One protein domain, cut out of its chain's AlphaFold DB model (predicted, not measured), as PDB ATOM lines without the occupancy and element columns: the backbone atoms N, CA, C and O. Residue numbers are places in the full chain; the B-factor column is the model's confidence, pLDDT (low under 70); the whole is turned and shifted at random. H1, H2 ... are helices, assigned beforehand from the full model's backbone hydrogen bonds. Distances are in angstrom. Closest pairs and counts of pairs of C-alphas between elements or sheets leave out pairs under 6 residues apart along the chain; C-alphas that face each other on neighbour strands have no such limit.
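What this domain is: This is residues 226 to 286 of the 288 residues of the protein "Reverse transcriptase domain-containing protein" of Aphis craccivora (UniProt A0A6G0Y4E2). One long helix, H1, has two other helices on it at separate places: the short H2 packs on residues 243 to 247, and H3 meets residues 232 to 239 with its first two residues and then runs away from H1, its residues 280 to 286 sticking out. H2 and H3 do not meet each other, and the chain turns back after H1 to reach them. The printed part has 61 residues with three named helices, in the order H1, H2, H3, and no named strand; the class is all helix. It is loose, with a radius of gyration of the C-alphas of 13.4 A, and elongated, spanning 42 by 23 by 14 A.

How they stand to each other: H1, residues 229 to 250, touches H2, residues 260 to 265, with residues 243 to 247 alone. Their closest C-alphas, those of Ala 247 and Ile 262, are 6.5 A apart, and the two helices run the same way at a steep tilt of 56 degrees. H1 also touches H3, residues 271 to 286, through residues 232 to 239 of H1 and residues 271 to 272 of H3 alone. The closest C-alphas there, those of Lys 232 and Val 272, are 6.1 A apart; the tilt is steep, 66 degrees, and they run opposite ways. H2 and H3 are apart. In H1, H2 and H3 every O i to N i+4 pair is within hydrogen-bond range.

Where its parts are: H1 begins at C-alpha 229, (11.355, 45.198, -20.766), and is 30.9 A long from first to last C-alpha. H2 has six residues. H3 is 22.6 A long and ends at C-alpha 286, (-11.414, 44.614, -6.688).

The domain as a whole: The two C-alphas farthest apart, those of Asp 253 and Leu 286, are 42.7 A apart. The printed part has no cut. The link from H1 to H2 is short and that from H2 to H3 tight. The mean pLDDT of the printed part is 75.3; residues 226 to 232, residue 234 and residues 278 to 286 are under 70.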
ATOM      1  N   PRO A 226       5.007  42.088 -16.489       60.31
ATOM      2  CA  PRO A 226       4.797  42.563 -17.856       60.31
ATOM      3  C   PRO A 226       5.189  44.037 -18.054       60.31
ATOM      4  O   PRO A 226       5.160  44.522 -19.189       60.31
ATOM      5  N   PHE A 227       5.525  44.764 -16.985       63.59
ATOM      6  CA  PHE A 227       5.877  46.181 -17.038       63.59
ATOM      7  C   PHE A 227       7.377  46.418 -17.256       63.59
ATOM      8  O   PHE A 227       7.749  47.467 -17.780       63.59
ATOM      9  N   THR A 228       8.238  45.430 -16.980       69.00
ATOM     10  CA  THR A 228       9.679  45.507 -17.291       69.00
ATOM     11  C   THR A 228       9.980  45.011 -18.712       69.00
ATOM     12  O   THR A 228       9.375  44.048 -19.182       69.00
ATOM     13  N   SER A 229      10.934  45.633 -19.418       64.25
ATOM     14  CA  SER A 229      11.355  45.198 -20.766       64.25
ATOM     15  C   SER A 229      11.876  43.755 -20.771       64.25
ATOM     16  O   SER A 229      11.454  42.949 -21.596       64.25
ATOM     17  N   SER A 230      12.691  43.390 -19.775       69.00
ATOM     18  CA  SER A 230      13.192  42.018 -19.606       69.00
ATOM     19  C   SER A 230      12.070  40.998 -19.357       69.00
ATOM     20  O   SER A 230      12.106  39.897 -19.908       69.00
ATOM     21  N   GLY A 231      11.045  41.356 -18.575       64.38
ATOM     22  CA  GLY A 231       9.890  40.491 -18.324       64.38
ATOM     23  C   GLY A 231       8.999  40.310 -19.555       64.38
ATOM     24  O   GLY A 231       8.501  39.207 -19.797       64.38
ATOM     25  N   LYS A 232       8.843  41.347 -20.392       69.81
ATOM     26  CA  LYS A 232       8.143  41.241 -21.687       69.81
ATOM     27  C   LYS A 232       8.818  40.219 -22.599       69.81
ATOM     28  O   LYS A 232       8.158  39.290 -23.055       69.81
ATOM     29  N   ASP A 233      10.132  40.319 -22.776       72.75
ATOM     30  CA  ASP A 233      10.881  39.405 -23.646       72.75
ATOM     31  C   ASP A 233      10.841  37.956 -23.153       72.75
ATOM     32  O   ASP A 233      10.739  37.018 -23.947       72.75
ATOM     33  N   GLN A 234      10.895  37.745 -21.836       69.81
ATOM     34  CA  GLN A 234      10.813  36.408 -21.248       69.81
ATOM     35  C   GLN A 234       9.417  35.793 -21.396       69.81
ATOM     36  O   GLN A 234       9.308  34.615 -21.742       69.81
ATOM     37  N   ASN A 235       8.358  36.585 -21.210       70.00
ATOM     38  CA  ASN A 235       6.985  36.158 -21.475       70.00
ATOM     39  C   ASN A 235       6.803  35.759 -22.947       70.00
ATOM     40  O   ASN A 235       6.286  34.680 -23.241       70.00
ATOM     41  N   GLU A 236       7.309  36.571 -23.872       83.00
ATOM     42  CA  GLU A 236       7.211  36.275 -25.300       83.00
ATOM     43  C   GLU A 236       8.063  35.061 -25.703       83.00
ATOM     44  O   GLU A 236       7.638  34.266 -26.536       83.00
ATOM     45  N   ARG A 237       9.215  34.808 -25.064       77.06
ATOM     46  CA  ARG A 237       9.978  33.559 -25.274       77.06
ATOM     47  C   ARG A 237       9.175  32.310 -24.911       77.06
ATOM     48  O   ARG A 237       9.277  31.308 -25.616       77.06
ATOM     49  N   VAL A 238       8.390  32.353 -23.833       73.75
ATOM     50  CA  VAL A 238       7.515  31.234 -23.443       73.75
ATOM     51  C   VAL A 238       6.434  31.015 -24.498       73.75
ATOM     52  O   VAL A 238       6.242  29.885 -24.947       73.75
ATOM     53  N   GLN A 239       5.782  32.088 -24.954       81.88
ATOM     54  CA  GLN A 239       4.773  31.985 -26.006       81.88
ATOM     55  C   GLN A 239       5.360  31.470 -27.322       81.88
ATOM     56  O   GLN A 239       4.774  30.586 -27.933       81.88
ATOM     57  N   ARG A 240       6.537  31.942 -27.737       83.25
ATOM     58  CA  ARG A 240       7.204  31.483 -28.968       83.25
ATOM     59  C   ARG A 240       7.530  29.989 -28.932       83.25
ATOM     60  O   ARG A 240       7.330  29.304 -29.929       83.25
ATOM     61  N   LYS A 241       7.959  29.451 -27.781       76.69
ATOM     62  CA  LYS A 241       8.155  27.997 -27.611       76.69
ATOM     63  C   LYS A 241       6.854  27.218 -27.791       76.69
ATOM     64  O   LYS A 241       6.850  26.197 -28.470       76.69
ATOM     65  N   PHE A 242       5.761  27.712 -27.209       80.75
ATOM     66  CA  PHE A 242       4.438  27.120 -27.395       80.75
ATOM     67  C   PHE A 242       3.990  27.183 -28.862       80.75
ATOM     68  O   PHE A 242       3.534  26.181 -29.396       80.75
ATOM     69  N   LEU A 243       4.158  28.331 -29.525       82.94
ATOM     70  CA  LEU A 243       3.743  28.518 -30.915       82.94
ATOM     71  C   LEU A 243       4.553  27.650 -31.880       82.94
ATOM     72  O   LEU A 243       3.949  27.067 -32.765       82.94
ATOM     73  N   ASN A 244       5.864  27.479 -31.668       79.12
ATOM     74  CA  ASN A 244       6.672  26.520 -32.439       79.12
ATOM     75  C   ASN A 244       6.128  25.094 -32.315       79.12
ATOM     76  O   ASN A 244       6.005  24.375 -33.302       79.12
ATOM     77  N   TYR A 245       5.789  24.677 -31.095       72.31
ATOM     78  CA  TYR A 245       5.231  23.348 -30.873       72.31
ATOM     79  C   TYR A 245       3.834  23.196 -31.497       72.31
ATOM     80  O   TYR A 245       3.533  22.180 -32.117       72.31
ATOM     81  N   ALA A 246       2.991  24.225 -31.390       75.94
ATOM     82  CA  ALA A 246       1.674  24.245 -32.016       75.94
ATOM     83  C   ALA A 246       1.763  24.238 -33.550       75.94
ATOM     84  O   ALA A 246       0.981  23.546 -34.194       75.94
ATOM     85  N   ALA A 247       2.725  24.956 -34.131       84.94
ATOM     86  CA  ALA A 247       2.986  24.967 -35.567       84.94
ATOM     87  C   ALA A 247       3.375  23.580 -36.078       84.94
ATOM     88  O   ALA A 247       2.829  23.130 -37.082       84.94
ATOM     89  N   PHE A 248       4.235  22.880 -35.332       80.06
ATOM     90  CA  PHE A 248       4.610  21.499 -35.619       80.06
ATOM     91  C   PHE A 248       3.396  20.559 -35.611       80.06
ATOM     92  O   PHE A 248       3.169  19.845 -36.583       80.06
ATOM     93  N   ILE A 249       2.571  20.594 -34.557       78.12
ATOM     94  CA  ILE A 249       1.380  19.730 -34.460       78.12
ATOM     95  C   ILE A 249       0.358  20.044 -35.556       78.12
ATOM     96  O   ILE A 249      -0.226  19.138 -36.143       78.12
ATOM     97  N   LEU A 250       0.119  21.327 -35.818       85.38
ATOM     98  CA  LEU A 250      -0.912  21.776 -36.751       85.38
ATOM     99  C   LEU A 250      -0.416  21.848 -38.199       85.38
ATOM    100  O   LEU A 250      -1.179  22.276 -39.067       85.38
ATOM    101  N   SER A 251       0.837  21.451 -38.455       88.12
ATOM    102  CA  SER A 251       1.492  21.536 -39.766       88.12
ATOM    103  C   SER A 251       1.341  22.928 -40.397       88.12
ATOM    104  O   SER A 251       1.002  23.073 -41.571       88.12
ATOM    105  N   ILE A 252       1.529  23.971 -39.583       86.00
ATOM    106  CA  ILE A 252       1.490  25.369 -40.020       86.00
ATOM    107  C   ILE A 252       2.920  25.785 -40.327       86.00
ATOM    108  O   ILE A 252       3.739  25.894 -39.416       86.00
ATOM    109  N   ASP A 253       3.198  26.038 -41.598       86.19
ATOM    110  CA  ASP A 253       4.496  26.556 -42.006       86.19
ATOM    111  C   ASP A 253       4.637  28.036 -41.619       86.19
ATOM    112  O   ASP A 253       3.681  28.816 -41.705       86.19
ATOM    113  N   HIS A 254       5.820  28.419 -41.147       85.56
ATOM    114  CA  HIS A 254       6.129  29.793 -40.772       85.56
ATOM    115  C   HIS A 254       7.638  30.045 -40.811       85.56
ATOM    116  O   HIS A 254       8.452  29.151 -40.579       85.56
ATOM    117  N   GLN A 255       8.023  31.294 -41.067       83.88
ATOM    118  CA  GLN A 255       9.433  31.668 -41.090       83.88
ATOM    119  C   GLN A 255      10.032  31.682 -39.672       83.88
ATOM    120  O   GLN A 255       9.331  31.992 -38.698       83.88
ATOM    121  N   PRO A 256      11.341  31.401 -39.523       78.06
ATOM    122  CA  PRO A 256      12.025  31.524 -38.245       78.06
ATOM    123  C   PRO A 256      11.793  32.906 -37.630       78.06
ATOM    124  O   PRO A 256      12.020  33.933 -38.260       78.06
ATOM    125  N   HIS A 257      11.348  32.920 -36.376       78.00
ATOM    126  CA  HIS A 257      11.024  34.129 -35.610       78.00
ATOM    127  C   HIS A 257       9.779  34.922 -36.045       78.00
ATOM    128  O   HIS A 257       9.389  35.823 -35.298       78.00
ATOM    129  N   ASP A 258       9.105  34.553 -37.137       85.19
ATOM    130  CA  ASP A 258       7.784  35.081 -37.478       85.19
ATOM    131  C   ASP A 258       6.689  34.113 -37.018       85.19
ATOM    132  O   ASP A 258       6.485  33.043 -37.585       85.19
ATOM    133  N   TYR A 259       5.990  34.494 -35.951       85.38
ATOM    134  CA  TYR A 259       4.936  33.684 -35.338       85.38
ATOM    135  C   TYR A 259       3.527  34.220 -35.624       85.38
ATOM    136  O   TYR A 259       2.547  33.648 -35.140       85.38
ATOM    137  N   ASN A 260       3.407  35.299 -36.407       85.88
ATOM    138  CA  ASN A 260       2.121  35.908 -36.748       85.88
ATOM    139  C   ASN A 260       1.146  34.942 -37.449       85.88
ATOM    140  O   ASN A 260      -0.032  34.952 -37.085       85.88
ATOM    141  N   PRO A 261       1.581  34.055 -38.371       85.19
ATOM    142  CA  PRO A 261       0.675  33.103 -39.018       85.19
ATOM    143  C   PRO A 261      -0.023  32.178 -38.013       85.19
ATOM    144  O   PRO A 261      -1.228  31.939 -38.101       85.19
ATOM    145  N   ILE A 262       0.719  31.704 -37.009       87.19
ATOM    146  CA  ILE A 262       0.213  30.792 -35.976       87.19
ATOM    147  C   ILE A 262      -0.663  31.555 -34.980       87.19
ATOM    148  O   ILE A 262      -1.716  31.061 -34.582       87.19
ATOM    149  N   LEU A 263      -0.253  32.769 -34.595       86.31
ATOM    150  CA  LEU A 263      -1.037  33.648 -33.722       86.31
ATOM    151  C   LEU A 263      -2.419  33.924 -34.314       86.31
ATOM    152  O   LEU A 263      -3.420  33.719 -33.632       86.31
ATOM    153  N   ASN A 264      -2.473  34.303 -35.591       88.62
ATOM    154  CA  ASN A 264      -3.723  34.590 -36.290       88.62
ATOM    155  C   ASN A 264      -4.596  33.338 -36.413       88.62
ATOM    156  O   ASN A 264      -5.792  33.396 -36.140       88.62
ATOM    157  N   LYS A 265      -3.998  32.188 -36.748       85.88
ATOM    158  CA  LYS A 265      -4.733  30.924 -36.887       85.88
ATOM    159  C   LYS A 265      -5.302  30.409 -35.561       85.88
ATOM    160  O   LYS A 265      -6.359  29.787 -35.560       85.88
ATOM    161  N   LEU A 266      -4.634  30.690 -34.442       84.06
ATOM    162  CA  LEU A 266      -5.108  30.356 -33.095       84.06
ATOM    163  C   LEU A 266      -5.953  31.470 -32.447       84.06
ATOM    164  O   LEU A 266      -6.419  31.290 -31.323       84.06
ATOM    165  N   GLY A 267      -6.122  32.623 -33.106       88.12
ATOM    166  CA  GLY A 267      -6.810  33.788 -32.541       88.12
ATOM    167  C   GLY A 267      -6.138  34.347 -31.278       88.12
ATOM    168  O   GLY A 267      -6.816  34.832 -30.374       88.12
ATOM    169  N   LEU A 268      -4.811  34.234 -31.169       86.12
ATOM    170  CA  LEU A 268      -4.056  34.629 -29.981       86.12
ATOM    171  C   LEU A 268      -3.354  35.974 -30.179       86.12
ATOM    172  O   LEU A 268      -2.625  36.168 -31.144       86.12
ATOM    173  N   SER A 269      -3.485  36.867 -29.199       87.50
ATOM    174  CA  SER A 269      -2.618  38.040 -29.044       87.50
ATOM    175  C   SER A 269      -1.358  37.711 -28.222       87.50
ATOM    176  O   SER A 269      -1.180  36.584 -27.730       87.50
ATOM    177  N   SER A 270      -0.450  38.684 -28.070       83.69
ATOM    178  CA  SER A 270       0.768  38.519 -27.263       83.69
ATOM    179  C   SER A 270       0.434  38.120 -25.814       83.69
ATOM    180  O   SER A 270      -0.626  38.445 -25.265       83.69
ATOM    181  N   LEU A 271       1.315  37.361 -25.170       77.81
ATOM    182  CA  LEU A 271       1.134  36.853 -23.814       77.81
ATOM    183  C   LEU A 271       1.235  38.012 -22.832       77.81
ATOM    184  O   LEU A 271       0.535  38.026 -21.820       77.81
ATOM    185  N   VAL A 272       2.067  39.000 -23.159       78.44
ATOM    186  CA  VAL A 272       2.135  40.272 -22.444       78.44
ATOM    187  C   VAL A 272       0.784  40.991 -22.465       78.44
ATOM    188  O   VAL A 272       0.309  41.401 -21.406       78.44
ATOM    189  N   ASP A 273       0.135  41.127 -23.624       82.50
ATOM    190  CA  ASP A 273      -1.121  41.878 -23.723       82.50
ATOM    191  C   ASP A 273      -2.297  41.124 -23.101       82.50
ATOM    192  O   ASP A 273      -3.085  41.729 -22.372       82.50
ATOM    193  N   ARG A 274      -2.360  39.795 -23.260       82.06
ATOM    194  CA  ARG A 274      -3.352  38.968 -22.552       82.06
ATOM    195  C   ARG A 274      -3.230  39.112 -21.036       82.06
ATOM    196  O   ARG A 274      -4.231  39.321 -20.357       82.06
ATOM    197  N   LYS A 275      -2.003  39.125 -20.504       71.50
ATOM    198  CA  LYS A 275      -1.762  39.359 -19.072       71.50
ATOM    199  C   LYS A 275      -2.135  40.764 -18.608       71.50
ATOM    200  O   LYS A 275      -2.624  40.906 -17.492       71.50
ATOM    201  N   LYS A 276      -1.916  41.806 -19.420       75.56
ATOM    202  CA  LYS A 276      -2.372  43.168 -19.083       75.56
ATOM    203  C   LYS A 276      -3.894  43.226 -18.980       75.56
ATOM    204  O   LYS A 276      -4.405  43.790 -18.019       75.56
ATOM    205  N   VAL A 277      -4.601  42.628 -19.940       76.62
ATOM    206  CA  VAL A 277      -6.071  42.574 -19.941       76.62
ATOM    207  C   VAL A 277      -6.583  41.824 -18.713       76.62
ATOM    208  O   VAL A 277      -7.480  42.321 -18.035       76.62
ATOM    209  N   ASP A 278      -5.988  40.680 -18.374       66.31
ATOM    210  CA  ASP A 278      -6.371  39.922 -17.180       66.31
ATOM    211  C   ASP A 278      -6.090  40.703 -15.890       66.31
ATOM    212  O   ASP A 278      -6.954  40.762 -15.014       66.31
ATOM    213  N   ASN A 279      -4.937  41.376 -15.793       62.28
ATOM    214  CA  ASN A 279      -4.607  42.265 -14.675       62.28
ATOM    215  C   ASN A 279      -5.618  43.411 -14.524       62.28
ATOM    216  O   ASN A 279      -6.056  43.684 -13.411       62.28
ATOM    217  N   LEU A 280      -6.026  44.050 -15.623       66.62
ATOM    218  CA  LEU A 280      -7.028  45.120 -15.604       66.62
ATOM    219  C   LEU A 280      -8.419  44.609 -15.212       66.62
ATOM    220  O   LEU A 280      -9.102  45.255 -14.420       66.62
ATOM    221  N   LYS A 281      -8.828  43.434 -15.709       65.88
ATOM    222  CA  LYS A 281     -10.076  42.773 -15.289       65.88
ATOM    223  C   LYS A 281     -10.068  42.473 -13.794       65.88
ATOM    224  O   LYS A 281     -11.055  42.719 -13.112       65.88
ATOM    225  N   PHE A 282      -8.948  41.974 -13.282       43.69
ATOM    226  CA  PHE A 282      -8.778  41.698 -11.861       43.69
ATOM    227  C   PHE A 282      -8.826  42.962 -10.996       43.69
ATOM    228  O   PHE A 282      -9.431  42.929  -9.934       43.69
ATOM    229  N   LEU A 283      -8.222  44.068 -11.445       41.50
ATOM    230  CA  LEU A 283      -8.290  45.343 -10.726       41.50
ATOM    231  C   LEU A 283      -9.707  45.928 -10.713       41.50
ATOM    232  O   LEU A 283     -10.112  46.449  -9.684       41.50
ATOM    233  N   ARG A 284     -10.479  45.795 -11.802       53.62
ATOM    234  CA  ARG A 284     -11.904  46.174 -11.800       53.62
ATOM    235  C   ARG A 284     -12.715  45.362 -10.791       53.62
ATOM    236  O   ARG A 284     -13.400  45.952  -9.975       53.62
ATOM    237  N   LEU A 285     -12.531  44.041 -10.762       41.94
ATOM    238  CA  LEU A 285     -13.187  43.140  -9.798       41.94
ATOM    239  C   LEU A 285     -12.791  43.364  -8.323       41.94
ATOM    240  O   LEU A 285     -13.321  42.685  -7.451       41.94
ATOM    241  N   LEU A 286     -11.799  44.212  -8.046       34.41
ATOM    242  CA  LEU A 286     -11.414  44.614  -6.688       34.41
ATOM    243  C   LEU A 286     -11.969  45.988  -6.294       34.41
ATOM    244  O   LEU A 286     -11.905  46.337  -5.117       34.41
TER     245      LEU A 286